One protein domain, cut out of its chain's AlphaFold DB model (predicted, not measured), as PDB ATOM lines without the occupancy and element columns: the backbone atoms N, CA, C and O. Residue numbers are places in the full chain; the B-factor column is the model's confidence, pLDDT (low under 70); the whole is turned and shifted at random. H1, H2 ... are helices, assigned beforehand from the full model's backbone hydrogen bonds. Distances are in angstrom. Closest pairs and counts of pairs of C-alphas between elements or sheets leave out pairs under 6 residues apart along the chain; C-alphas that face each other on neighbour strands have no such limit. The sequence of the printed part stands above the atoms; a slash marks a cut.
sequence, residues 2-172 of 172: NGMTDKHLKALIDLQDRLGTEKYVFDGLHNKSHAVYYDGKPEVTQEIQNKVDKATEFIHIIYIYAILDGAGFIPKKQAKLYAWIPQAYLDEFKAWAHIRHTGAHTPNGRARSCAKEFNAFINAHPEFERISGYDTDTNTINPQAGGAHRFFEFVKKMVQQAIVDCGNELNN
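This is residues 2 to 172 of the 172 residues of an uncharacterized protein of Vibrio bivalvicida (UniProt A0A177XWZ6). H1 and H5 lie side by side in a bundle with H2, which partly overlaps and reaches past them. The H3-H4 hairpin packs on H2 through H3. Printed are 171 residues, helices H1 to H5 in order, no named strand: all helix, compact, radius of gyration of the C-alphas 17.8 A, spans 68, 34 and 28 A.

H1, residues 2 to 30, touches H5, residues 147 to 170, closest at C-alphas 12 and 163, 6.1 A. H2, residues 42 to 70, forms a hairpin with H1. H3, residues 87 to 104, touches H2 at a steep tilt, 55 degrees, and forms a hairpin with H4, residues 109 to 124. Every O i to N i+4 pair is within hydrogen-bond range in H2, H3 and H5, 22 of 25 in H1, 9 of 12 in H4.

Find C-alpha 2 at (5.470, -42.493, 57.406), opening H1, and C-alpha 170 at (8.990, -45.018, 62.708), ending H5.

The uncut printed part has three long links; residues 126 to 141 have low confidence.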
ATOM      1  N   ASN A   2       5.535 -42.985  56.015       60.41
ATOM      2  CA  ASN A   2       5.470 -42.493  57.406       60.41
ATOM      3  C   ASN A   2       4.100 -41.948  57.860       60.41
ATOM      4  O   ASN A   2       3.620 -42.315  58.923       60.41
ATOM      5  N   GLY A   3       3.383 -41.195  57.017       62.53
ATOM      6  CA  GLY A   3       2.117 -40.559  57.428       62.53
ATOM      7  C   GLY A   3       0.939 -41.506  57.726       62.53
ATOM      8  O   GLY A   3      -0.093 -41.053  58.222       62.53
ATOM      9  N   MET A   4       1.041 -42.802  57.404       60.34
ATOM     10  CA  MET A   4       0.041 -43.806  57.797       60.34
ATOM     11  C   MET A   4       0.429 -44.502  59.108       60.34
ATOM     12  O   MET A   4      -0.451 -44.782  59.917       60.34
ATOM     13  N   THR A   5       1.722 -44.730  59.342       68.62
ATOM     14  CA  THR A   5       2.245 -45.275  60.603       68.62
ATOM     15  C   THR A   5       2.082 -44.267  61.749       68.62
ATOM     16  O   THR A   5       1.595 -44.648  62.809       68.62
ATOM     17  N   ASP A   6       2.285 -42.966  61.501       77.56
ATOM     18  CA  ASP A   6       2.022 -41.893  62.481       77.56
ATOM     19  C   ASP A   6       0.562 -41.874  62.969       77.56
ATOM     20  O   ASP A   6       0.275 -41.676  64.152       77.56
ATOM     21  N   LYS A   7      -0.393 -42.117  62.060       82.44
ATOM     22  CA  LYS A   7      -1.826 -42.179  62.396       82.44
ATOM     23  C   LYS A   7      -2.161 -43.390  63.262       82.44
ATOM     24  O   LYS A   7      -3.005 -43.284  64.147       82.44
ATOM     25  N   HIS A   8      -1.520 -44.527  63.001       82.81
ATOM     26  CA  HIS A   8      -1.705 -45.736  63.796       82.81
ATOM     27  C   HIS A   8      -1.107 -45.588  65.196       82.81
ATOM     28  O   HIS A   8      -1.784 -45.916  66.167       82.81
ATOM     29  N   LEU A   9       0.100 -45.023  65.309       85.44
ATOM     30  CA  LEU A   9       0.717 -44.736  66.602       85.44
ATOM     31  C   LEU A   9      -0.164 -43.804  67.437       85.44
ATOM     32  O   LEU A   9      -0.442 -44.096  68.599       85.44
ATOM     33  N   LYS A  10      -0.681 -42.724  66.832       87.56
ATOM     34  CA  LYS A  10      -1.612 -41.824  67.520       87.56
ATOM     35  C   LYS A  10      -2.859 -42.564  68.016       87.56
ATOM     36  O   LYS A  10      -3.256 -42.374  69.158       87.56
ATOM     37  N   ALA A  11      -3.462 -43.419  67.188       86.88
ATOM     38  CA  ALA A  11      -4.645 -44.185  67.579       86.88
ATOM     39  C   ALA A  11      -4.371 -45.138  68.759       86.88
ATOM     40  O   ALA A  11      -5.228 -45.299  69.626       86.88
ATOM     41  N   LEU A  12      -3.182 -45.748  68.813       88.31
ATOM     42  CA  LEU A  12      -2.769 -46.601  69.930       88.31
ATOM     43  C   LEU A  12      -2.548 -45.793  71.220       88.31
ATOM     44  O   LEU A  12      -2.984 -46.231  72.281       88.31
ATOM     45  N   ILE A  13      -1.933 -44.611  71.129       90.81
ATOM     46  CA  ILE A  13      -1.751 -43.697  72.271       90.81
ATOM     47  C   ILE A  13      -3.108 -43.220  72.803       90.81
ATOM     48  O   ILE A  13      -3.374 -43.350  73.994       90.81
ATOM     49  N   ASP A  14      -4.000 -42.755  71.923       90.62
ATOM     50  CA  ASP A  14      -5.347 -42.318  72.310       90.62
ATOM     51  C   ASP A  14      -6.122 -43.457  73.015       90.62
ATOM     52  O   ASP A  14      -6.858 -43.229  73.980       90.62
ATOM     53  N   LEU A  15      -5.949 -44.705  72.558       90.94
ATOM     54  CA  LEU A  15      -6.525 -45.883  73.206       90.94
ATOM     55  C   LEU A  15      -5.909 -46.144  74.589       90.94
ATOM     56  O   LEU A  15      -6.648 -46.438  75.530       90.94
ATOM     57  N   GLN A  16      -4.588 -46.037  74.727       92.00
ATOM     58  CA  GLN A  16      -3.898 -46.203  76.007       92.00
ATOM     59  C   GLN A  16      -4.383 -45.178  77.042       92.00
ATOM     60  O   GLN A  16      -4.680 -45.549  78.180       92.00
ATOM     61  N   ASP A  17      -4.549 -43.919  76.637       92.19
ATOM     62  CA  ASP A  17      -5.068 -42.848  77.496       92.19
ATOM     63  C   ASP A  17      -6.517 -43.111  77.916       92.19
ATOM     64  O   ASP A  17      -6.892 -42.938  79.085       92.19
ATOM     65  N   ARG A  18      -7.340 -43.601  76.981       91.06
ATOM     66  CA  ARG A  18      -8.719 -43.992  77.279       91.06
ATOM     67  C   ARG A  18      -8.767 -45.140  78.281       91.06
ATOM     68  O   ARG A  18      -9.500 -45.047  79.258       91.06
ATOM     69  N   LEU A  19      -7.967 -46.190  78.088       92.06
ATOM     70  CA  LEU A  19      -7.853 -47.291  79.049       92.06
ATOM     71  C   LEU A  19      -7.382 -46.788  80.422       92.06
ATOM     72  O   LEU A  19      -7.902 -47.227  81.445       92.06
ATOM     73  N   GLY A  20      -6.451 -45.831  80.469       90.94
ATOM     74  CA  GLY A  20      -6.025 -45.186  81.712       90.94
ATOM     75  C   GLY A  20      -7.167 -44.461  82.434       90.94
ATOM     76  O   GLY A  20      -7.334 -44.621  83.642       90.94
ATOM     77  N   THR A  21      -7.988 -43.717  81.692       90.12
ATOM     78  CA  THR A  21      -9.126 -42.958  82.240       90.12
ATOM     79  C   THR A  21     -10.251 -43.874  82.723       90.12
ATOM     80  O   THR A  21     -10.775 -43.707  83.825       90.12
ATOM     81  N   GLU A  22     -10.594 -44.886  81.927       89.62
ATOM     82  CA  GLU A  22     -11.676 -45.832  82.224       89.62
ATOM     83  C   GLU A  22     -11.301 -46.794  83.367       89.62
ATOM     84  O   GLU A  22     -12.182 -47.439  83.933       89.62
ATOM     85  N   LYS A  23     -10.020 -46.862  83.774       87.88
ATOM     86  CA  LYS A  23      -9.568 -47.685  84.908       87.88
ATOM     87  C   LYS A  23     -10.360 -47.399  86.180       87.88
ATOM     88  O   LYS A  23     -10.737 -48.335  86.874       87.88
ATOM     89  N   TYR A  24     -10.629 -46.134  86.497       84.56
ATOM     90  CA  TYR A  24     -11.361 -45.788  87.719       84.56
ATOM     91  C   TYR A  24     -12.811 -46.270  87.682       84.56
ATOM     92  O   TYR A  24     -13.342 -46.724  88.694       84.56
ATOM     93  N   VAL A  25     -13.445 -46.197  86.510       84.56
ATOM     94  CA  VAL A  25     -14.799 -46.717  86.304       84.56
ATOM     95  C   VAL A  25     -14.782 -48.238  86.407       84.56
ATOM     96  O   VAL A  25     -15.601 -48.807  87.123       84.56
ATOM     97  N   PHE A  26     -13.808 -48.886  85.767       85.81
ATOM     98  CA  PHE A  26     -13.601 -50.326  85.833       85.81
ATOM     99  C   PHE A  26     -13.388 -50.817  87.273       85.81
ATOM    100  O   PHE A  26     -14.120 -51.684  87.736       85.81
ATOM    101  N   ASP A  27     -12.443 -50.228  88.009       81.81
ATOM    102  CA  ASP A  27     -12.175 -50.562  89.411       81.81
ATOM    103  C   ASP A  27     -13.410 -50.299  90.283       81.81
ATOM    104  O   ASP A  27     -13.714 -51.072  91.188       81.81
ATOM    105  N   GLY A  28     -14.142 -49.213  90.020       76.50
ATOM    106  CA  GLY A  28     -15.363 -48.871  90.742       76.50
ATOM    107  C   GLY A  28     -16.507 -49.856  90.498       76.50
ATOM    108  O   GLY A  28     -17.288 -50.111  91.410       76.50
ATOM    109  N   LEU A  29     -16.615 -50.418  89.294       72.50
ATOM    110  CA  LEU A  29     -17.566 -51.487  88.988       72.50
ATOM    111  C   LEU A  29     -17.107 -52.822  89.601       72.50
ATOM    112  O   LEU A  29     -17.932 -53.551  90.143       72.50
ATOM    113  N   HIS A  30     -15.800 -53.101  89.593       70.12
ATOM    114  CA  HIS A  30     -15.229 -54.341  90.123       70.12
ATOM    115  C   HIS A  30     -15.302 -54.415  91.654       70.12
ATOM    116  O   HIS A  30     -15.607 -55.462  92.215       70.12
ATOM    117  N   ASN A  31     -15.061 -53.292  92.336       68.25
ATOM    118  CA  ASN A  31     -14.998 -53.217  93.796       68.25
ATOM    119  C   ASN A  31     -16.357 -52.965  94.464       68.25
ATOM    120  O   ASN A  31     -16.436 -52.951  95.695       68.25
ATOM    121  N   LYS A  32     -17.432 -52.726  93.701       62.91
ATOM    122  CA  LYS A  32     -18.771 -52.609  94.286       62.91
ATOM    123  C   LYS A  32     -19.210 -53.983  94.777       62.91
ATOM    124  O   LYS A  32     -19.631 -54.839  94.010       62.91
ATOM    125  N   SER A  33     -19.114 -54.176  96.087       55.66
ATOM    126  CA  SER A  33     -19.597 -55.360  96.783       55.66
ATOM    127  C   SER A  33     -21.106 -55.511  96.576       55.66
ATOM    128  O   SER A  33     -21.907 -54.820  97.211       55.66
ATOM    129  N   HIS A  34     -21.492 -56.422  95.689       68.88
ATOM    130  CA  HIS A  34     -22.873 -56.855  95.504       68.88
ATOM    131  C   HIS A  34     -23.168 -58.004  96.465       68.88
ATOM    132  O   HIS A  34     -23.286 -59.151  96.048       68.88
ATOM    133  N   ALA A  35     -23.228 -57.697  97.762       77.06
ATOM    134  CA  ALA A  35     -23.544 -58.697  98.770       77.06
ATOM    135  C   ALA A  35     -25.031 -59.056  98.695       77.06
ATOM    136  O   ALA A  35     -25.909 -58.213  98.895       77.06
ATOM    137  N   VAL A  36     -25.307 -60.319  98.405       83.75
ATOM    138  CA  VAL A  36     -26.639 -60.906  98.467       83.75
ATOM    139  C   VAL A  36     -26.829 -61.503  99.858       83.75
ATOM    140  O   VAL A  36     -25.925 -62.147 100.378       83.75
ATOM    141  N   TYR A  37     -27.998 -61.302 100.471       87.06
ATOM    142  CA  TYR A  37     -28.333 -61.926 101.752       87.06
ATOM    143  C   TYR A  37     -29.814 -62.299 101.818       87.06
ATOM    144  O   TYR A  37     -30.687 -61.450 101.629       87.06
ATOM    145  N   TYR A  38     -30.085 -63.568 102.128       87.94
ATOM    146  CA  TYR A  38     -31.418 -64.080 102.431       87.94
ATOM    147  C   TYR A  38     -31.425 -64.716 103.819       87.94
ATOM    148  O   TYR A  38     -30.731 -65.704 104.070       87.94
ATOM    149  N   ASP A  39     -32.244 -64.153 104.705       92.81
ATOM    150  CA  ASP A  39     -32.301 -64.569 106.102       92.81
ATOM    151  C   ASP A  39     -32.705 -66.043 106.261       92.81
ATOM    152  O   ASP A  39     -33.598 -66.543 105.571       92.81
ATOM    153  N   GLY A  40     -31.993 -66.755 107.139       92.25
ATOM    154  CA  GLY A  40     -32.181 -68.188 107.382       92.25
ATOM    155  C   GLY A  40     -31.901 -69.111 106.183       92.25
ATOM    156  O   GLY A  40     -32.213 -70.298 106.257       92.25
ATOM    157  N   LYS A  41     -31.337 -68.604 105.072       93.62
ATOM    158  CA  LYS A  41     -31.096 -69.375 103.837       93.62
ATOM    159  C   LYS A  41     -29.663 -69.191 103.305       93.62
ATOM    160  O   LYS A  41     -29.468 -68.540 102.271       93.62
ATOM    161  N   PRO A  42     -28.648 -69.778 103.968       92.38
ATOM    162  CA  PRO A  42     -27.248 -69.641 103.558       92.38
ATOM    163  C   PRO A  42     -26.965 -70.248 102.175       92.38
ATOM    164  O   PRO A  42     -26.245 -69.645 101.385       92.38
ATOM    165  N   GLU A  43     -27.582 -71.382 101.829       91.50
ATOM    166  CA  GLU A  43     -27.381 -72.020 100.518       91.50
ATOM    167  C   GLU A  43     -27.926 -71.167  99.365       91.50
ATOM    168  O   GLU A  43     -27.240 -70.958  98.368       91.50
ATOM    169  N   VAL A  44     -29.124 -70.595  99.535       89.56
ATOM    170  CA  VAL A  44     -29.735 -69.679  98.552       89.56
ATOM    171  C   VAL A  44     -28.901 -68.408  98.407       89.56
ATOM    172  O   VAL A  44     -28.700 -67.917  97.298       89.56
ATOM    173  N   THR A  45     -28.387 -67.891  99.525       91.25
ATOM    174  CA  THR A  45     -27.483 -66.739  99.532       91.25
ATOM    175  C   THR A  45     -26.233 -67.021  98.699       91.25
ATOM    176  O   THR A  45     -25.927 -66.249  97.793       91.25
ATOM    177  N   GLN A  46     -25.563 -68.154  98.931       89.00
ATOM    178  CA  GLN A  46     -24.363 -68.532  98.184       89.00
ATOM    179  C   GLN A  46     -24.652 -68.778  96.697       89.00
ATOM    180  O   GLN A  46     -23.885 -68.346  95.837       89.00
ATOM    181  N   GLU A  47     -25.756 -69.457  96.372       88.62
ATOM    182  CA  GLU A  47     -26.146 -69.726  94.987       88.62
ATOM    183  C   GLU A  47     -26.358 -68.423  94.206       88.62
ATOM    184  O   GLU A  47     -25.849 -68.266  93.092       88.62
ATOM    185  N   ILE A  48     -27.100 -67.477  94.786       86.75
ATOM    186  CA  ILE A  48     -27.397 -66.203  94.132       86.75
ATOM    187  C   ILE A  48     -26.145 -65.324  94.085       86.75
ATOM    188  O   ILE A  48     -25.890 -64.738  93.033       86.75
ATOM    189  N   GLN A  49     -25.330 -65.289  95.145       88.00
ATOM    190  CA  GLN A  49     -24.047 -64.578  95.138       88.00
ATOM    191  C   GLN A  49     -23.166 -65.055  93.978       88.00
ATOM    192  O   GLN A  49     -22.749 -64.248  93.151       88.00
ATOM    193  N   ASN A  50     -23.005 -66.372  93.815       84.00
ATOM    194  CA  ASN A  50     -22.231 -66.945  92.713       84.00
ATOM    195  C   ASN A  50     -22.773 -66.532  91.331       84.00
ATOM    196  O   ASN A  50     -22.000 -66.348  90.392       84.00
ATOM    197  N   LYS A  51     -24.097 -66.406  91.163       84.12
ATOM    198  CA  LYS A  51     -24.696 -65.937  89.899       84.12
ATOM    199  C   LYS A  51     -24.418 -64.451  89.657       84.12
ATOM    200  O   LYS A  51     -24.120 -64.077  88.522       84.12
ATOM    201  N   VAL A  52     -24.505 -63.627  90.700       85.06
ATOM    202  CA  VAL A  52     -24.211 -62.188  90.642       85.06
ATOM    203  C   VAL A  52     -22.743 -61.949  90.302       85.06
ATOM    204  O   VAL A  52     -22.461 -61.159  89.400       85.06
ATOM    205  N   ASP A  53     -21.824 -62.679  90.931       82.62
ATOM    206  CA  ASP A  53     -20.385 -62.561  90.679       82.62
ATOM    207  C   ASP A  53     -20.060 -62.912  89.221       82.62
ATOM    208  O   ASP A  53     -19.391 -62.150  88.519       82.62
ATOM    209  N   LYS A  54     -20.627 -64.010  88.703       81.56
ATOM    210  CA  LYS A  54     -20.447 -64.406  87.296       81.56
ATOM    211  C   LYS A  54     -20.983 -63.367  86.315       81.56
ATOM    212  O   LYS A  54     -20.315 -63.038  85.336       81.56
ATOM    213  N   ALA A  55     -22.194 -62.862  86.553       83.56
ATOM    214  CA  ALA A  55     -22.792 -61.835  85.704       83.56
ATOM    215  C   ALA A  55     -21.943 -60.557  85.707       83.56
ATOM    216  O   ALA A  55     -21.711 -59.960  84.655       83.56
ATOM    217  N   THR A  56     -21.431 -60.188  86.879       85.19
ATOM    218  CA  THR A  56     -20.536 -59.048  87.072       85.19
ATOM    219  C   THR A  56     -19.257 -59.205  86.252       85.19
ATOM    220  O   THR A  56     -18.918 -58.307  85.485       85.19
ATOM    221  N   GLU A  57     -18.572 -60.347  86.325       85.25
ATOM    222  CA  GLU A  57     -17.372 -60.618  85.514       85.25
ATOM    223  C   GLU A  57     -17.650 -60.495  84.004       85.25
ATOM    224  O   GLU A  57     -16.901 -59.838  83.278       85.25
ATOM    225  N   PHE A  58     -18.768 -61.043  83.514       85.75
ATOM    226  CA  PHE A  58     -19.126 -60.915  82.099       85.75
ATOM    227  C   PHE A  58     -19.416 -59.475  81.675       85.75
ATOM    228  O   PHE A  58     -18.954 -59.054  80.612       85.75
ATOM    229  N   ILE A  59     -20.149 -58.711  82.488       86.44
ATOM    230  CA  ILE A  59     -20.432 -57.294  82.217       86.44
ATOM    231  C   ILE A  59     -19.124 -56.511  82.096       86.44
ATOM    232  O   ILE A  59     -18.964 -55.726  81.161       86.44
ATOM    233  N   HIS A  60     -18.161 -56.769  82.980       88.50
ATOM    234  CA  HIS A  60     -16.848 -56.140  82.917       88.50
ATOM    235  C   HIS A  60     -16.085 -56.496  81.639       88.50
ATOM    236  O   HIS A  60     -15.574 -55.604  80.966       88.50
ATOM    237  N   ILE A  61     -16.044 -57.775  81.255       88.31
ATOM    238  CA  ILE A  61     -15.404 -58.206  80.002       88.31
ATOM    239  C   ILE A  61     -16.060 -57.521  78.794       88.31
ATOM    240  O   ILE A  61     -15.368 -57.027  77.903       88.31
ATOM    241  N   ILE A  62     -17.392 -57.435  78.771       88.38
ATOM    242  CA  ILE A  62     -18.142 -56.740  77.715       88.38
ATOM    243  C   ILE A  62     -17.795 -55.247  77.684       88.38
ATOM    244  O   ILE A  62     -17.601 -54.698  76.599       88.38
ATOM    245  N   TYR A  63     -17.683 -54.600  78.844       89.31
ATOM    246  CA  TYR A  63     -17.307 -53.193  78.953       89.31
ATOM    247  C   TYR A  63     -15.889 -52.926  78.426       89.31
ATOM    248  O   TYR A  63     -15.699 -51.982  77.661       89.31
ATOM    249  N   ILE A  64     -14.920 -53.802  78.716       91.31
ATOM    250  CA  ILE A  64     -13.567 -53.719  78.137       91.31
ATOM    251  C   ILE A  64     -13.640 -53.759  76.606       91.31
ATOM    252  O   ILE A  64     -13.069 -52.902  75.934       91.31
ATOM    253  N   TYR A  65     -14.406 -54.697  76.037       89.38
ATOM    254  CA  TYR A  65     -14.625 -54.741  74.588       89.38
ATOM    255  C   TYR A  65     -15.322 -53.490  74.049       89.38
ATOM    256  O   TYR A  65     -15.002 -53.067  72.948       89.38
ATOM    257  N   ALA A  66     -16.238 -52.871  74.795       88.06
ATOM    258  CA  ALA A  66     -16.883 -51.631  74.370       88.06
ATOM    259  C   ALA A  66     -15.896 -50.452  74.292       88.06
ATOM    260  O   ALA A  66     -15.997 -49.635  73.374       88.06
ATOM    261  N   ILE A  67     -14.916 -50.380  75.203       90.06
ATOM    262  CA  ILE A  67     -13.821 -49.394  75.138       90.06
ATOM    263  C   ILE A  67     -13.007 -49.605  73.856       90.06
ATOM    264  O   ILE A  67     -12.791 -48.656  73.098       90.06
ATOM    265  N   LEU A  68     -12.606 -50.854  73.591       88.81
ATOM    266  CA  LEU A  68     -11.834 -51.230  72.403       88.81
ATOM    267  C   LEU A  68     -12.613 -50.958  71.107       88.81
ATOM    268  O   LEU A  68     -12.095 -50.314  70.194       88.81
ATOM    269  N   ASP A  69     -13.877 -51.382  71.047       84.50
ATOM    270  CA  ASP A  69     -14.769 -51.183  69.905       84.50
ATOM    271  C   ASP A  69     -14.983 -49.688  69.630       84.50
ATOM    272  O   ASP A  69     -14.880 -49.242  68.485       84.50
ATOM    273  N   GLY A  70     -15.213 -48.895  70.681       80.50
ATOM    274  CA  GLY A  70     -15.372 -47.445  70.592       80.50
ATOM    275  C   GLY A  70     -14.104 -46.706  70.154       80.50
ATOM    276  O   GLY A  70     -14.207 -45.598  69.638       80.50
ATOM    277  N   ALA A  71     -12.925 -47.304  70.335       80.31
ATOM    278  CA  ALA A  71     -11.653 -46.809  69.806       80.31
ATOM    279  C   ALA A  71     -11.322 -47.373  68.407       80.31
ATOM    280  O   ALA A  71     -10.274 -47.077  67.839       80.31
ATOM    281  N   GLY A  72     -12.199 -48.207  67.835       75.62
ATOM    282  CA  GLY A  72     -11.976 -48.866  66.549       75.62
ATOM    283  C   GLY A  72     -10.967 -50.020  66.593       75.62
ATOM    284  O   GLY A  72     -10.570 -50.512  65.534       75.62
ATOM    285  N   PHE A  73     -10.575 -50.479  67.781       79.69
ATOM    286  CA  PHE A  73      -9.589 -51.535  68.014       79.69
ATOM    287  C   PHE A  73     -10.242 -52.931  67.967       79.69
ATOM    288  O   PHE A  73     -10.315 -53.646  68.965       79.69
ATOM    289  N   ILE A  74     -10.772 -53.306  66.793       68.88
ATOM    290  CA  ILE A  74     -11.508 -54.568  66.579       68.88
ATOM    291  C   ILE A  74     -10.865 -55.402  65.452       68.88
ATOM    292  O   ILE A  74     -10.610 -54.842  64.374       68.88
ATOM    293  N   PRO A  75     -10.716 -56.740  65.596       56.81
ATOM    294  CA  PRO A  75     -10.023 -57.616  64.634       56.81
ATOM    295  C   PRO A  75     -10.592 -57.745  63.207       56.81
ATOM    296  O   PRO A  75     -10.192 -58.641  62.476       56.81
ATOM    297  N   LYS A  76     -11.515 -56.893  62.753       51.50
ATOM    298  CA  LYS A  76     -12.087 -56.974  61.391       51.50
ATOM    299  C   LYS A  76     -11.818 -55.769  60.493       51.50
ATOM    300  O   LYS A  76     -12.168 -55.828  59.319       51.50
ATOM    301  N   LYS A  77     -11.225 -54.683  61.005       49.69
ATOM    302  CA  LYS A  77     -11.077 -53.431  60.231       49.69
ATOM    303  C   LYS A  77      -9.667 -52.840  60.189       49.69
ATOM    304  O   LYS A  77      -9.438 -51.954  59.373       49.69
ATOM    305  N   GLN A  78      -8.723 -53.319  61.005       59.12
ATOM    306  CA  GLN A  78      -7.403 -52.685  61.137       59.12
ATOM    307  C   GLN A  78      -6.254 -53.698  61.223       59.12
ATOM    308  O   GLN A  78      -5.501 -53.699  62.189       59.12
ATOM    309  N   ALA A  79      -6.086 -54.549  60.204       61.69
ATOM    310  CA  ALA A  79      -5.000 -55.543  60.150       61.69
ATOM    311  C   ALA A  79      -3.602 -54.948  60.425       61.69
ATOM    312  O   ALA A  79      -2.743 -55.631  60.968       61.69
ATOM    313  N   LYS A  80      -3.398 -53.660  60.110       68.25
ATOM    314  CA  LYS A  80      -2.148 -52.944  60.386       68.25
ATOM    315  C   LYS A  80      -1.920 -52.637  61.871       68.25
ATOM    316  O   LYS A  80      -0.788 -52.757  62.303       68.25
ATOM    317  N   LEU A  81      -2.955 -52.328  62.666       67.38
ATOM    318  CA  LEU A  81      -2.794 -52.109  64.117       67.38
ATOM    319  C   LEU A  81      -2.341 -53.373  64.856       67.38
ATOM    320  O   LEU A  81      -1.662 -53.285  65.872       67.38
ATOM    321  N   TYR A  82      -2.710 -54.542  64.334       74.25
ATOM    322  CA  TYR A  82      -2.338 -55.832  64.907       74.25
ATOM    323  C   TYR A  82      -0.977 -56.347  64.418       74.25
ATOM    324  O   TYR A  82      -0.503 -57.347  64.943       74.25
ATOM    325  N   ALA A  83      -0.334 -55.679  63.450       79.12
ATOM    326  CA  ALA A  83       0.973 -56.093  62.931       79.12
ATOM    327  C   ALA A  83       2.093 -55.979  63.982       79.12
ATOM    328  O   ALA A  83       3.065 -56.723  63.926       79.12
ATOM    329  N   TRP A  84       1.920 -55.082  64.955       82.44
ATOM    330  CA  TRP A  84       2.853 -54.833  66.059       82.44
ATOM    331  C   TRP A  84       2.511 -55.605  67.335       82.44
ATOM    332  O   TRP A  84       3.044 -55.316  68.399       82.44
ATOM    333  N   ILE A  85       1.570 -56.548  67.264       82.81
ATOM    334  CA  ILE A  85       1.163 -57.338  68.423       82.81
ATOM    335  C   ILE A  85       1.685 -58.763  68.237       82.81
ATOM    336  O   ILE A  85       1.372 -59.390  67.222       82.81
ATOM    337  N   PRO A  86       2.442 -59.308  69.208       81.88
ATOM    338  CA  PRO A  86       2.911 -60.685  69.142       81.88
ATOM    339  C   PRO A  86       1.760 -61.670  68.936       81.88
ATOM    340  O   PRO A  86       0.701 -61.541  69.554       81.88
ATOM    341  N   GLN A  87       1.987 -62.704  68.122       82.12
ATOM    342  CA  GLN A  87       0.958 -63.693  67.785       82.12
ATOM    343  C   GLN A  87       0.321 -64.328  69.035       82.12
ATOM    344  O   GLN A  87      -0.899 -64.438  69.103       82.12
ATOM    345  N   ALA A  88       1.118 -64.621  70.069       80.25
ATOM    346  CA  ALA A  88       0.621 -65.145  71.343       80.25
ATOM    347  C   ALA A  88      -0.405 -64.214  72.023       80.25
ATOM    348  O   ALA A  88      -1.409 -64.683  72.550       80.25
ATOM    349  N   TYR A  89      -0.206 -62.892  71.970       84.69
ATOM    350  CA  TYR A  89      -1.167 -61.927  72.520       84.69
ATOM    351  C   TYR A  89      -2.425 -61.846  71.655       84.69
ATOM    352  O   TYR A  89      -3.529 -61.726  72.178       84.69
ATOM    353  N   LEU A  90      -2.293 -61.950  70.330       82.25
ATOM    354  CA  LEU A  90      -3.458 -62.024  69.446       82.25
ATOM    355  C   LEU A  90      -4.307 -63.257  69.739       82.25
ATOM    356  O   LEU A  90      -5.534 -63.174  69.713       82.25
ATOM    357  N   ASP A  91      -3.669 -64.390  70.009       79.31
ATOM    358  CA  ASP A  91      -4.375 -65.629  70.305       79.31
ATOM    359  C   ASP A  91      -5.019 -65.591  71.700       79.31
ATOM    360  O   ASP A  91      -6.188 -65.962  71.825       79.31
ATOM    361  N   GLU A  92      -4.359 -64.987  72.697       83.00
ATOM    362  CA  GLU A  92      -4.974 -64.689  74.001       83.00
ATOM    363  C   GLU A  92      -6.197 -63.766  73.836       83.00
ATOM    364  O   GLU A  92      -7.278 -64.023  74.367       83.00
ATOM    365  N   PHE A  93      -6.078 -62.708  73.029       85.00
ATOM    366  CA  PHE A  93      -7.171 -61.770  72.770       85.00
ATOM    367  C   PHE A  93      -8.364 -62.423  72.051       85.00
ATOM    368  O   PHE A  93      -9.520 -62.090  72.330       85.00
ATOM    369  N   LYS A  94      -8.118 -63.382  71.148       79.88
ATOM    370  CA  LYS A  94      -9.181 -64.204  70.538       79.88
ATOM    371  C   LYS A  94      -9.839 -65.120  71.568       79.88
ATOM    372  O   LYS A  94     -11.057 -65.294  71.514       79.88
ATOM    373  N   ALA A  95      -9.073 -65.667  72.511       80.50
ATOM    374  CA  ALA A  95      -9.624 -66.481  73.585       80.50
ATOM    375  C   ALA A  95     -10.597 -65.662  74.462       80.50
ATOM    376  O   ALA A  95     -11.729 -66.083  74.712       80.50
ATOM    377  N   TRP A  96     -10.237 -64.425  74.810       85.25
ATOM    378  CA  TRP A  96     -11.145 -63.497  75.498       85.25
ATOM    379  C   TRP A  96     -12.413 -63.162  74.694       85.25
ATOM    380  O   TRP A  96     -13.480 -62.949  75.277       85.25
ATOM    381  N   ALA A  97     -12.345 -63.185  73.358       82.19
ATOM    382  CA  ALA A  97     -13.512 -62.941  72.514       82.19
ATOM    383  C   ALA A  97     -14.537 -64.078  72.628       82.19
ATOM    384  O   ALA A  97     -15.743 -63.816  72.622       82.19
ATOM    385  N   HIS A  98     -14.079 -65.325  72.790       78.94
ATOM    386  CA  HIS A  98     -14.955 -66.463  73.077       78.94
ATOM    387  C   HIS A  98     -15.681 -66.274  74.419       78.94
ATOM    388  O   HIS A  98     -16.909 -66.361  74.455       78.94
ATOM    389  N   ILE A  99     -14.953 -65.890  75.477       81.06
ATOM    390  CA  ILE A  99     -15.517 -65.594  76.809       81.06
ATOM    391  C   ILE A  99     -16.595 -64.507  76.726       81.06
ATOM    392  O   ILE A  99     -17.714 -64.689  77.214       81.06
ATOM    393  N   ARG A 100     -16.298 -63.400  76.035       84.50
ATOM    394  CA  ARG A 100     -17.251 -62.309  75.799       84.50
ATOM    395  C   ARG A 100     -18.501 -62.792  75.064       84.50
ATOM    396  O   ARG A 100     -19.612 -62.434  75.448       84.50
ATOM    397  N   HIS A 101     -18.341 -63.563  73.989       79.81
ATOM    398  CA  HIS A 101     -19.473 -64.016  73.185       79.81
ATOM    399  C   HIS A 101     -20.382 -64.979  73.942       79.81
ATOM    400  O   HIS A 101     -21.594 -64.841  73.808       79.81
ATOM    401  N   THR A 102     -19.828 -65.876  74.757       76.62
ATOM    402  CA  THR A 102     -20.616 -66.767  75.618       76.62
ATOM    403  C   THR A 102     -21.366 -66.000  76.709       76.62
ATOM    404  O   THR A 102     -22.525 -66.306  76.975       76.62
ATOM    405  N   GLY A 103     -20.751 -64.969  77.301       75.12
ATOM    406  CA  GLY A 103     -21.419 -64.107  78.282       75.12
ATOM    407  C   GLY A 103     -22.527 -63.229  77.683       75.12
ATOM    408  O   GLY A 103     -23.585 -63.068  78.280       75.12
ATOM    409  N   ALA A 104     -22.306 -62.668  76.489       73.94
ATOM    410  CA  ALA A 104     -23.254 -61.762  75.827       73.94
ATOM    411  C   ALA A 104     -24.402 -62.491  75.112       73.94
ATOM    412  O   ALA A 104     -25.487 -61.937  74.916       73.94
ATOM    413  N   HIS A 105     -24.150 -63.716  74.666       66.94
ATOM    414  CA  HIS A 105     -25.107 -64.529  73.948       66.94
ATOM    415  C   HIS A 105     -24.961 -65.960  74.452       66.94
ATOM    416  O   HIS A 105     -23.964 -66.616  74.150       66.94
ATOM    417  N   THR A 106     -25.960 -66.455  75.187       58.41
ATOM    418  CA  THR A 106     -26.096 -67.885  75.505       58.41
ATOM    419  C   THR A 106     -25.659 -68.736  74.303       58.41
ATOM    420  O   THR A 106     -26.011 -68.368  73.178       58.41
ATOM    421  N   PRO A 107     -24.882 -69.820  74.497       55.22
ATOM    422  CA  PRO A 107     -24.003 -70.402  73.479       55.22
ATOM    423  C   PRO A 107     -24.681 -70.618  72.121       55.22
ATOM    424  O   PRO A 107     -25.303 -71.645  71.836       55.22
ATOM    425  N   ASN A 108     -24.545 -69.625  71.250       58.47
ATOM    426  CA  ASN A 108     -25.104 -69.624  69.907       58.47
ATOM    427  C   ASN A 108     -23.980 -69.792  68.875       58.47
ATOM    428  O   ASN A 108     -22.807 -69.958  69.220       58.47
ATOM    429  N   GLY A 109     -24.321 -69.747  67.585       58.22
ATOM    430  CA  GLY A 109     -23.349 -69.957  66.507       58.22
ATOM    431  C   GLY A 109     -22.113 -69.041  66.565       58.22
ATOM    432  O   GLY A 109     -21.041 -69.465  66.144       58.22
ATOM    433  N   ARG A 110     -22.220 -67.825  67.128       62.16
ATOM    434  CA  ARG A 110     -21.083 -66.888  67.248       62.16
ATOM    435  C   ARG A 110     -20.122 -67.264  68.373       62.16
ATOM    436  O   ARG A 110     -18.916 -67.172  68.177       62.16
ATOM    437  N   ALA A 111     -20.629 -67.732  69.515       62.34
ATOM    438  CA  ALA A 111     -19.770 -68.251  70.581       62.34
ATOM    439  C   ALA A 111     -18.990 -69.482  70.088       62.34
ATOM    440  O   ALA A 111     -17.770 -69.543  70.231       62.34
ATOM    441  N   ARG A 112     -19.667 -70.401  69.381       66.19
ATOM    442  CA  ARG A 112     -19.041 -71.606  68.804       66.19
ATOM    443  C   ARG A 112     -17.993 -71.299  67.736       66.19
ATOM    444  O   ARG A 112     -17.021 -72.037  67.631       66.19
ATOM    445  N   SER A 113     -18.148 -70.206  66.980       67.69
ATOM    446  CA  SER A 113     -17.167 -69.821  65.956       67.69
ATOM    447  C   SER A 113     -15.810 -69.385  66.507       67.69
ATOM    448  O   SER A 113     -14.879 -69.300  65.725       67.69
ATOM    449  N   CYS A 114     -15.707 -69.104  67.812       70.94
ATOM    450  CA  CYS A 114     -14.443 -68.770  68.483       70.94
ATOM    451  C   CYS A 114     -13.972 -69.872  69.446       70.94
ATOM    452  O   CYS A 114     -12.902 -69.764  70.042       70.94
ATOM    453  N   ALA A 115     -14.780 -70.919  69.630       71.88
ATOM    454  CA  ALA A 115     -14.516 -71.988  70.585       71.88
ATOM    455  C   ALA A 115     -13.321 -72.854  70.166       71.88
ATOM    456  O   ALA A 115     -12.548 -73.319  71.001       71.88
ATOM    457  N   LYS A 116     -13.146 -73.055  68.855       70.38
ATOM    458  CA  LYS A 116     -12.027 -73.825  68.305       70.38
ATOM    459  C   LYS A 116     -10.697 -73.110  68.549       70.38
ATOM    460  O   LYS A 116      -9.740 -73.747  68.976       70.38
ATOM    461  N   GLU A 117     -10.647 -71.806  68.295       70.94
ATOM    462  CA  GLU A 117      -9.481 -70.952  68.523       70.94
ATOM    463  C   GLU A 117      -9.162 -70.838  70.014       70.94
ATOM    464  O   GLU A 117      -7.999 -70.939  70.392       70.94
ATOM    465  N   PHE A 118     -10.189 -70.709  70.860       76.06
ATOM    466  CA  PHE A 118     -10.041 -70.730  72.314       76.06
ATOM    467  C   PHE A 118      -9.397 -72.035  72.801       76.06
ATOM    468  O   PHE A 118      -8.360 -72.004  73.459       76.06
ATOM    469  N   ASN A 119      -9.953 -73.190  72.422       74.88
ATOM    470  CA  ASN A 119      -9.425 -74.491  72.837       74.88
ATOM    471  C   ASN A 119      -8.010 -74.743  72.302       74.88
ATOM    472  O   ASN A 119      -7.170 -75.297  73.009       74.88
ATOM    473  N   ALA A 120      -7.726 -74.330  71.064       71.94
ATOM    474  CA  ALA A 120      -6.383 -74.421  70.501       71.94
ATOM    475  C   ALA A 120      -5.378 -73.582  71.306       71.94
ATOM    476  O   ALA A 120      -4.292 -74.074  71.601       71.94
ATOM    477  N   PHE A 121      -5.754 -72.364  71.706       76.44
ATOM    478  CA  PHE A 121      -4.912 -71.490  72.519       76.44
ATOM    479  C   PHE A 121      -4.626 -72.082  73.903       76.44
ATOM    480  O   PHE A 121      -3.464 -72.199  74.276       76.44
ATOM    481  N   ILE A 122      -5.659 -72.517  74.637       73.31
ATOM    482  CA  ILE A 122      -5.500 -73.103  75.980       73.31
ATOM    483  C   ILE A 122      -4.590 -74.336  75.956       73.31
ATOM    484  O   ILE A 122      -3.753 -74.502  76.839       73.31
ATOM    485  N   ASN A 123      -4.713 -75.176  74.927       72.50
ATOM    486  CA  ASN A 123      -3.873 -76.363  74.779       72.50
ATOM    487  C   ASN A 123      -2.428 -76.031  74.374       72.50
ATOM    488  O   ASN A 123      -1.507 -76.741  74.770       72.50
ATOM    489  N   ALA A 124      -2.232 -74.996  73.554       72.25
ATOM    490  CA  ALA A 124      -0.913 -74.593  73.069       72.25
ATOM    491  C   ALA A 124      -0.124 -73.767  74.092       72.25
ATOM    492  O   ALA A 124       1.104 -73.751  74.026       72.25
ATOM    493  N   HIS A 125      -0.821 -73.107  75.019       71.00
ATOM    494  CA  HIS A 125      -0.226 -72.184  75.974       71.00
ATOM    495  C   HIS A 125      -0.667 -72.442  77.427       71.00
ATOM    496  O   HIS A 125      -1.325 -71.593  78.048       71.00
ATOM    497  N   PRO A 126      -0.320 -73.609  77.997       64.50
ATOM    498  CA  PRO A 126      -0.671 -73.958  79.373       64.50
ATOM    499  C   PRO A 126      -0.096 -72.981  80.414       64.50
ATOM    500  O   PRO A 126      -0.615 -72.893  81.523       64.50
ATOM    501  N   GLU A 127       0.942 -72.216  80.063       60.72
ATOM    502  CA  GLU A 127       1.540 -71.168  80.893       60.72
ATOM    503  C   GLU A 127       0.617 -69.962  81.141       60.72
ATOM    504  O   GLU A 127       0.827 -69.208  82.094       60.72
ATOM    505  N   PHE A 128      -0.425 -69.760  80.325       62.53
ATOM    506  CA  PHE A 128      -1.398 -68.685  80.529       62.53
ATOM    507  C   PHE A 128      -2.517 -69.121  81.482       62.53
ATOM    508  O   PHE A 128      -3.703 -69.135  81.140       62.53
ATOM    509  N   GLU A 129      -2.140 -69.362  82.745       56.47
ATOM    510  CA  GLU A 129      -3.036 -69.707  83.868       56.47
ATOM    511  C   GLU A 129      -4.214 -68.729  84.060       56.47
ATOM    512  O   GLU A 129      -5.193 -69.002  84.755       56.47
ATOM    513  N   ARG A 130      -4.132 -67.542  83.449       59.69
ATOM    514  CA  ARG A 130      -5.162 -66.503  83.505       59.69
ATOM    515  C   ARG A 130      -6.478 -66.914  82.843       59.69
ATOM    516  O   ARG A 130      -7.512 -66.385  83.246       59.69
ATOM    517  N   ILE A 131      -6.433 -67.829  81.873       63.81
ATOM    518  CA  ILE A 131      -7.599 -68.276  81.093       63.81
ATOM    519  C   ILE A 131      -7.911 -69.763  81.335       63.81
ATOM    520  O   ILE A 131      -9.052 -70.181  81.169       63.81
ATOM    521  N   SER A 132      -6.951 -70.551  81.830       52.59
ATOM    522  CA  SER A 132      -7.105 -71.999  82.064       52.59
ATOM    523  C   SER A 132      -8.140 -72.389  83.134       52.59
ATOM    524  O   SER A 132      -8.507 -73.555  83.228       52.59
ATOM    525  N   GLY A 133      -8.623 -71.432  83.935       49.72
ATOM    526  CA  GLY A 133      -9.677 -71.637  84.938       49.72
ATOM    527  C   GLY A 133     -11.107 -71.403  84.437       49.72
ATOM    528  O   GLY A 133     -12.055 -71.583  85.206       49.72
ATOM    529  N   TYR A 134     -11.276 -70.972  83.185       58.69
ATOM    530  CA  TYR A 134     -12.580 -70.922  82.531       58.69
ATOM    531  C   TYR A 134     -12.900 -72.323  82.009       58.69
ATOM    532  O   TYR A 134     -12.074 -72.926  81.326       58.69
ATOM    533  N   ASP A 135     -14.074 -72.847  82.368       55.22
ATOM    534  CA  ASP A 135     -14.506 -74.184  81.948       55.22
ATOM    535  C   ASP A 135     -14.385 -74.327  80.417       55.22
ATOM    536  O   ASP A 135     -14.802 -73.447  79.658       55.22
ATOM    537  N   THR A 136     -13.721 -75.401  79.986       53.06
ATOM    538  CA  THR A 136     -13.371 -75.673  78.585       53.06
ATOM    539  C   THR A 136     -14.540 -76.269  77.806       53.06
ATOM    540  O   THR A 136     -14.434 -76.481  76.592       53.06
ATOM    541  N   ASP A 137     -15.683 -76.504  78.462       58.69
ATOM    542  CA  ASP A 137     -16.918 -76.758  77.741       58.69
ATOM    543  C   ASP A 137     -17.318 -75.500  76.960       58.69
ATOM    544  O   ASP A 137     -17.793 -74.494  77.484       58.69
ATOM    545  N   THR A 138     -17.161 -75.596  75.644       54.78
ATOM    546  CA  THR A 138     -17.552 -74.600  74.639       54.78
ATOM    547  C   THR A 138     -19.000 -74.092  74.766       54.78
ATOM    548  O   THR A 138     -19.349 -73.082  74.149       54.78
ATOM    549  N   ASN A 139     -19.847 -74.785  75.540       55.62
ATOM    550  CA  ASN A 139     -21.238 -74.432  75.817       55.62
ATOM    551  C   ASN A 139     -21.467 -73.820  77.207       55.62
ATOM    552  O   ASN A 139     -22.559 -73.330  77.478       55.62
ATOM    553  N   THR A 140     -20.484 -73.812  78.098       63.62
ATOM    554  CA  THR A 140     -20.611 -73.186  79.415       63.62
ATOM    555  C   THR A 140     -19.271 -72.618  79.832       63.62
ATOM    556  O   THR A 140     -18.405 -73.332  80.311       63.62
ATOM    557  N   ILE A 141     -19.119 -71.303  79.699       67.88
ATOM    558  CA  ILE A 141     -17.956 -70.604  80.237       67.88
ATOM    559  C   ILE A 141     -18.308 -70.108  81.633       67.88
ATOM    560  O   ILE A 141     -19.284 -69.378  81.811       67.88
ATOM    561  N   ASN A 142     -17.506 -70.495  82.619       72.19
ATOM    562  CA  ASN A 142     -17.659 -70.028  83.988       72.19
ATOM    563  C   ASN A 142     -16.547 -69.024  84.332       72.19
ATOM    564  O   ASN A 142     -15.397 -69.445  84.465       72.19
ATOM    565  N   PRO A 143     -16.846 -67.717  84.447       74.19
ATOM    566  CA  PRO A 143     -15.832 -66.733  84.771       74.19
ATOM    567  C   PRO A 143     -15.347 -66.876  86.210       74.19
ATOM    568  O   PRO A 143     -16.128 -67.120  87.128       74.19
ATOM    569  N   GLN A 144     -14.037 -66.719  86.382       71.75
ATOM    570  CA  GLN A 144     -13.377 -66.730  87.682       71.75
ATOM    571  C   GLN A 144     -13.302 -65.314  88.249       71.75
ATOM    572  O   GLN A 144     -13.158 -64.347  87.498       71.75
ATOM    573  N   ALA A 145     -13.325 -65.210  89.577       74.50
ATOM    574  CA  ALA A 145     -13.140 -63.941  90.268       74.50
ATOM    575  C   ALA A 145     -11.815 -63.275  89.858       74.50
ATOM    576  O   ALA A 145     -10.749 -63.901  89.854       74.50
ATOM    577  N   GLY A 146     -11.885 -61.997  89.487       78.56
ATOM    578  CA  GLY A 146     -10.737 -61.223  89.015       78.56
ATOM    579  C   GLY A 146     -10.348 -61.512  87.562       78.56
ATOM    580  O   GLY A 146      -9.356 -60.966  87.074       78.56
ATOM    581  N   GLY A 147     -11.114 -62.341  86.851       82.81
ATOM    582  CA  GLY A 147     -10.902 -62.656  85.445       82.81
ATOM    583  C   GLY A 147     -10.962 -61.414  84.555       82.81
ATOM    584  O   GLY A 147     -10.050 -61.184  83.761       82.81
ATOM    585  N   ALA A 148     -11.966 -60.561  84.743       86.94
ATOM    586  CA  ALA A 148     -12.083 -59.307  84.016       86.94
ATOM    587  C   ALA A 148     -10.932 -58.340  84.325       86.94
ATOM    588  O   ALA A 148     -10.443 -57.664  83.424       86.94
ATOM    589  N   HIS A 149     -10.458 -58.287  85.576       87.06
ATOM    590  CA  HIS A 149      -9.313 -57.447  85.942       87.06
ATOM    591  C   HIS A 149      -8.031 -57.923  85.249       87.06
ATOM    592  O   HIS A 149      -7.290 -57.123  84.675       87.06
ATOM    593  N   ARG A 150      -7.798 -59.242  85.218       86.81
ATOM    594  CA  ARG A 150      -6.689 -59.840  84.458       86.81
ATOM    595  C   ARG A 150      -6.789 -59.502  82.973       86.81
ATOM    596  O   ARG A 150      -5.771 -59.154  82.379       86.81
ATOM    597  N   PHE A 151      -7.990 -59.559  82.395       89.56
ATOM    598  CA  PHE A 151      -8.209 -59.179  81.002       89.56
ATOM    599  C   PHE A 151      -7.905 -57.698  80.751       89.56
ATOM    600  O   PHE A 151      -7.215 -57.366  79.790       89.56
ATOM    601  N   PHE A 152      -8.349 -56.802  81.634       90.94
ATOM    602  CA  PHE A 152      -8.077 -55.371  81.517       90.94
ATOM    603  C   PHE A 152      -6.574 -55.058  81.542       90.94
ATOM    604  O   PHE A 152      -6.063 -54.334  80.685       90.94
ATOM    605  N   GLU A 153      -5.840 -55.655  82.484       88.94
ATOM    606  CA  GLU A 153      -4.387 -55.491  82.565       88.94
ATOM    607  C   GLU A 153      -3.661 -56.129  81.373       88.94
ATOM    608  O   GLU A 153      -2.669 -55.579  80.892       88.94
ATOM    609  N   PHE A 154      -4.164 -57.250  80.851       90.75
ATOM    610  CA  PHE A 154      -3.674 -57.835  79.603       90.75
ATOM    611  C   PHE A 154      -3.842 -56.865  78.424       90.75
ATOM    612  O   PHE A 154      -2.871 -56.596  77.718       90.75
ATOM    613  N   VAL A 155      -5.028 -56.274  78.246       91.88
ATOM    614  CA  VAL A 155      -5.301 -55.321  77.157       91.88
ATOM    615  C   VAL A 155      -4.368 -54.113  77.232       91.88
ATOM    616  O   VAL A 155      -3.770 -53.747  76.221       91.88
ATOM    617  N   LYS A 156      -4.169 -53.534  78.421       91.62
ATOM    618  CA  LYS A 156      -3.219 -52.426  78.617       91.62
ATOM    619  C   LYS A 156      -1.795 -52.804  78.213       91.62
ATOM    620  O   LYS A 156      -1.120 -52.031  77.540       91.62
ATOM    621  N   LYS A 157      -1.328 -53.995  78.602       90.44
ATOM    622  CA  LYS A 157       0.010 -54.484  78.226       90.44
ATOM    623  C   LYS A 157       0.131 -54.708  76.723       90.44
ATOM    624  O   LYS A 157       1.142 -54.337  76.137       90.44
ATOM    625  N   MET A 158      -0.895 -55.288  76.103       90.25
ATOM    626  CA  MET A 158      -0.938 -55.521  74.662       90.25
ATOM    627  C   MET A 158      -0.874 -54.204  73.876       90.25
ATOM    628  O   MET A 158      -0.087 -54.097  72.940       90.25
ATOM    629  N   VAL A 159      -1.651 -53.188  74.276       90.81
ATOM    630  CA  VAL A 159      -1.635 -51.859  73.640       90.81
ATOM    631  C   VAL A 159      -0.289 -51.163  73.849       90.81
ATOM    632  O   VAL A 159       0.283 -50.655  72.889       90.81
ATOM    633  N   GLN A 160       0.266 -51.204  75.063       91.00
ATOM    634  CA  GLN A 160       1.584 -50.633  75.347       91.00
ATOM    635  C   GLN A 160       2.690 -51.259  74.485       91.00
ATOM    636  O   GLN A 160       3.547 -50.536  73.980       91.00
ATOM    637  N   GLN A 161       2.669 -52.582  74.296       87.88
ATOM    638  CA  GLN A 161       3.635 -53.265  73.434       87.88
ATOM    639  C   GLN A 161       3.499 -52.807  71.975       87.88
ATOM    640  O   GLN A 161       4.495 -52.450  71.352       87.88
ATOM    641  N   ALA A 162       2.266 -52.720  71.466       87.56
ATOM    642  CA  ALA A 162       2.009 -52.242  70.109       87.56
ATOM    643  C   ALA A 162       2.520 -50.808  69.881       87.56
ATOM    644  O   ALA A 162       3.040 -50.508  68.810       87.56
ATOM    645  N   ILE A 163       2.400 -49.922  70.881       89.94
ATOM    646  CA  ILE A 163       2.945 -48.553  70.831       89.94
ATOM    647  C   ILE A 163       4.467 -48.580  70.674       89.94
ATOM    648  O   ILE A 163       5.002 -47.868  69.826       89.94
ATOM    649  N   VAL A 164       5.158 -49.389  71.483       88.19
ATOM    650  CA  VAL A 164       6.626 -49.495  71.457       88.19
ATOM    651  C   VAL A 164       7.102 -49.991  70.095       88.19
ATOM    652  O   VAL A 164       7.971 -49.370  69.484       88.19
ATOM    653  N   ASP A 165       6.499 -51.062  69.589       86.31
ATOM    654  CA  ASP A 165       6.912 -51.678  68.328       86.31
ATOM    655  C   ASP A 165       6.587 -50.781  67.120       86.31
ATOM    656  O   ASP A 165       7.424 -50.617  66.232       86.31
ATOM    657  N   CYS A 166       5.431 -50.107  67.128       85.81
ATOM    658  CA  CYS A 166       5.073 -49.115  66.110       85.81
ATOM    659  C   CYS A 166       6.025 -47.904  66.125       85.81
ATOM    660  O   CYS A 166       6.448 -47.421  65.073       85.81
ATOM    661  N   GLY A 167       6.402 -47.426  67.316       85.31
ATOM    662  CA  GLY A 167       7.350 -46.324  67.482       85.31
ATOM    663  C   GLY A 167       8.767 -46.675  67.021       85.31
ATOM    664  O   GLY A 167       9.434 -45.846  66.409       85.31
ATOM    665  N   ASN A 168       9.219 -47.909  67.256       84.69
ATOM    666  CA  ASN A 168      10.515 -48.383  66.767       84.69
ATOM    667  C   ASN A 168      10.567 -48.432  65.235       84.69
ATOM    668  O   ASN A 168      11.586 -48.070  64.656       84.69
ATOM    669  N   GLU A 169       9.485 -48.837  64.566       82.38
ATOM    670  CA  GLU A 169       9.418 -48.844  63.098       82.38
ATOM    671  C   GLU A 169       9.470 -47.431  62.496       82.38
ATOM    672  O   GLU A 169      10.048 -47.250  61.435       82.38
ATOM    673  N   LEU A 170       8.919 -46.415  63.169       76.56
ATOM    674  CA  LEU A 170       8.990 -45.018  62.708       76.56
ATOM    675  C   LEU A 170      10.394 -44.409  62.791       76.56
ATOM    676  O   LEU A 170      10.688 -43.453  62.071       76.56
ATOM    677  N   ASN A 171      11.224 -44.923  63.698       70.69
ATOM    678  CA  ASN A 171      12.576 -44.424  63.945       70.69
ATOM    679  C   ASN A 171      13.653 -45.140  63.108       70.69
ATOM    680  O   ASN A 171      14.810 -44.716  63.150       70.69
ATOM    681  N   ASN A 172      13.286 -46.202  62.382       61.19
ATOM    682  CA  ASN A 172      14.156 -46.978  61.489       61.19
ATOM    683  C   ASN A 172      13.865 -46.661  60.015       61.19
ATOM    684  O   ASN A 172      14.816 -46.752  59.209       61.19
TER     685      ASN A 172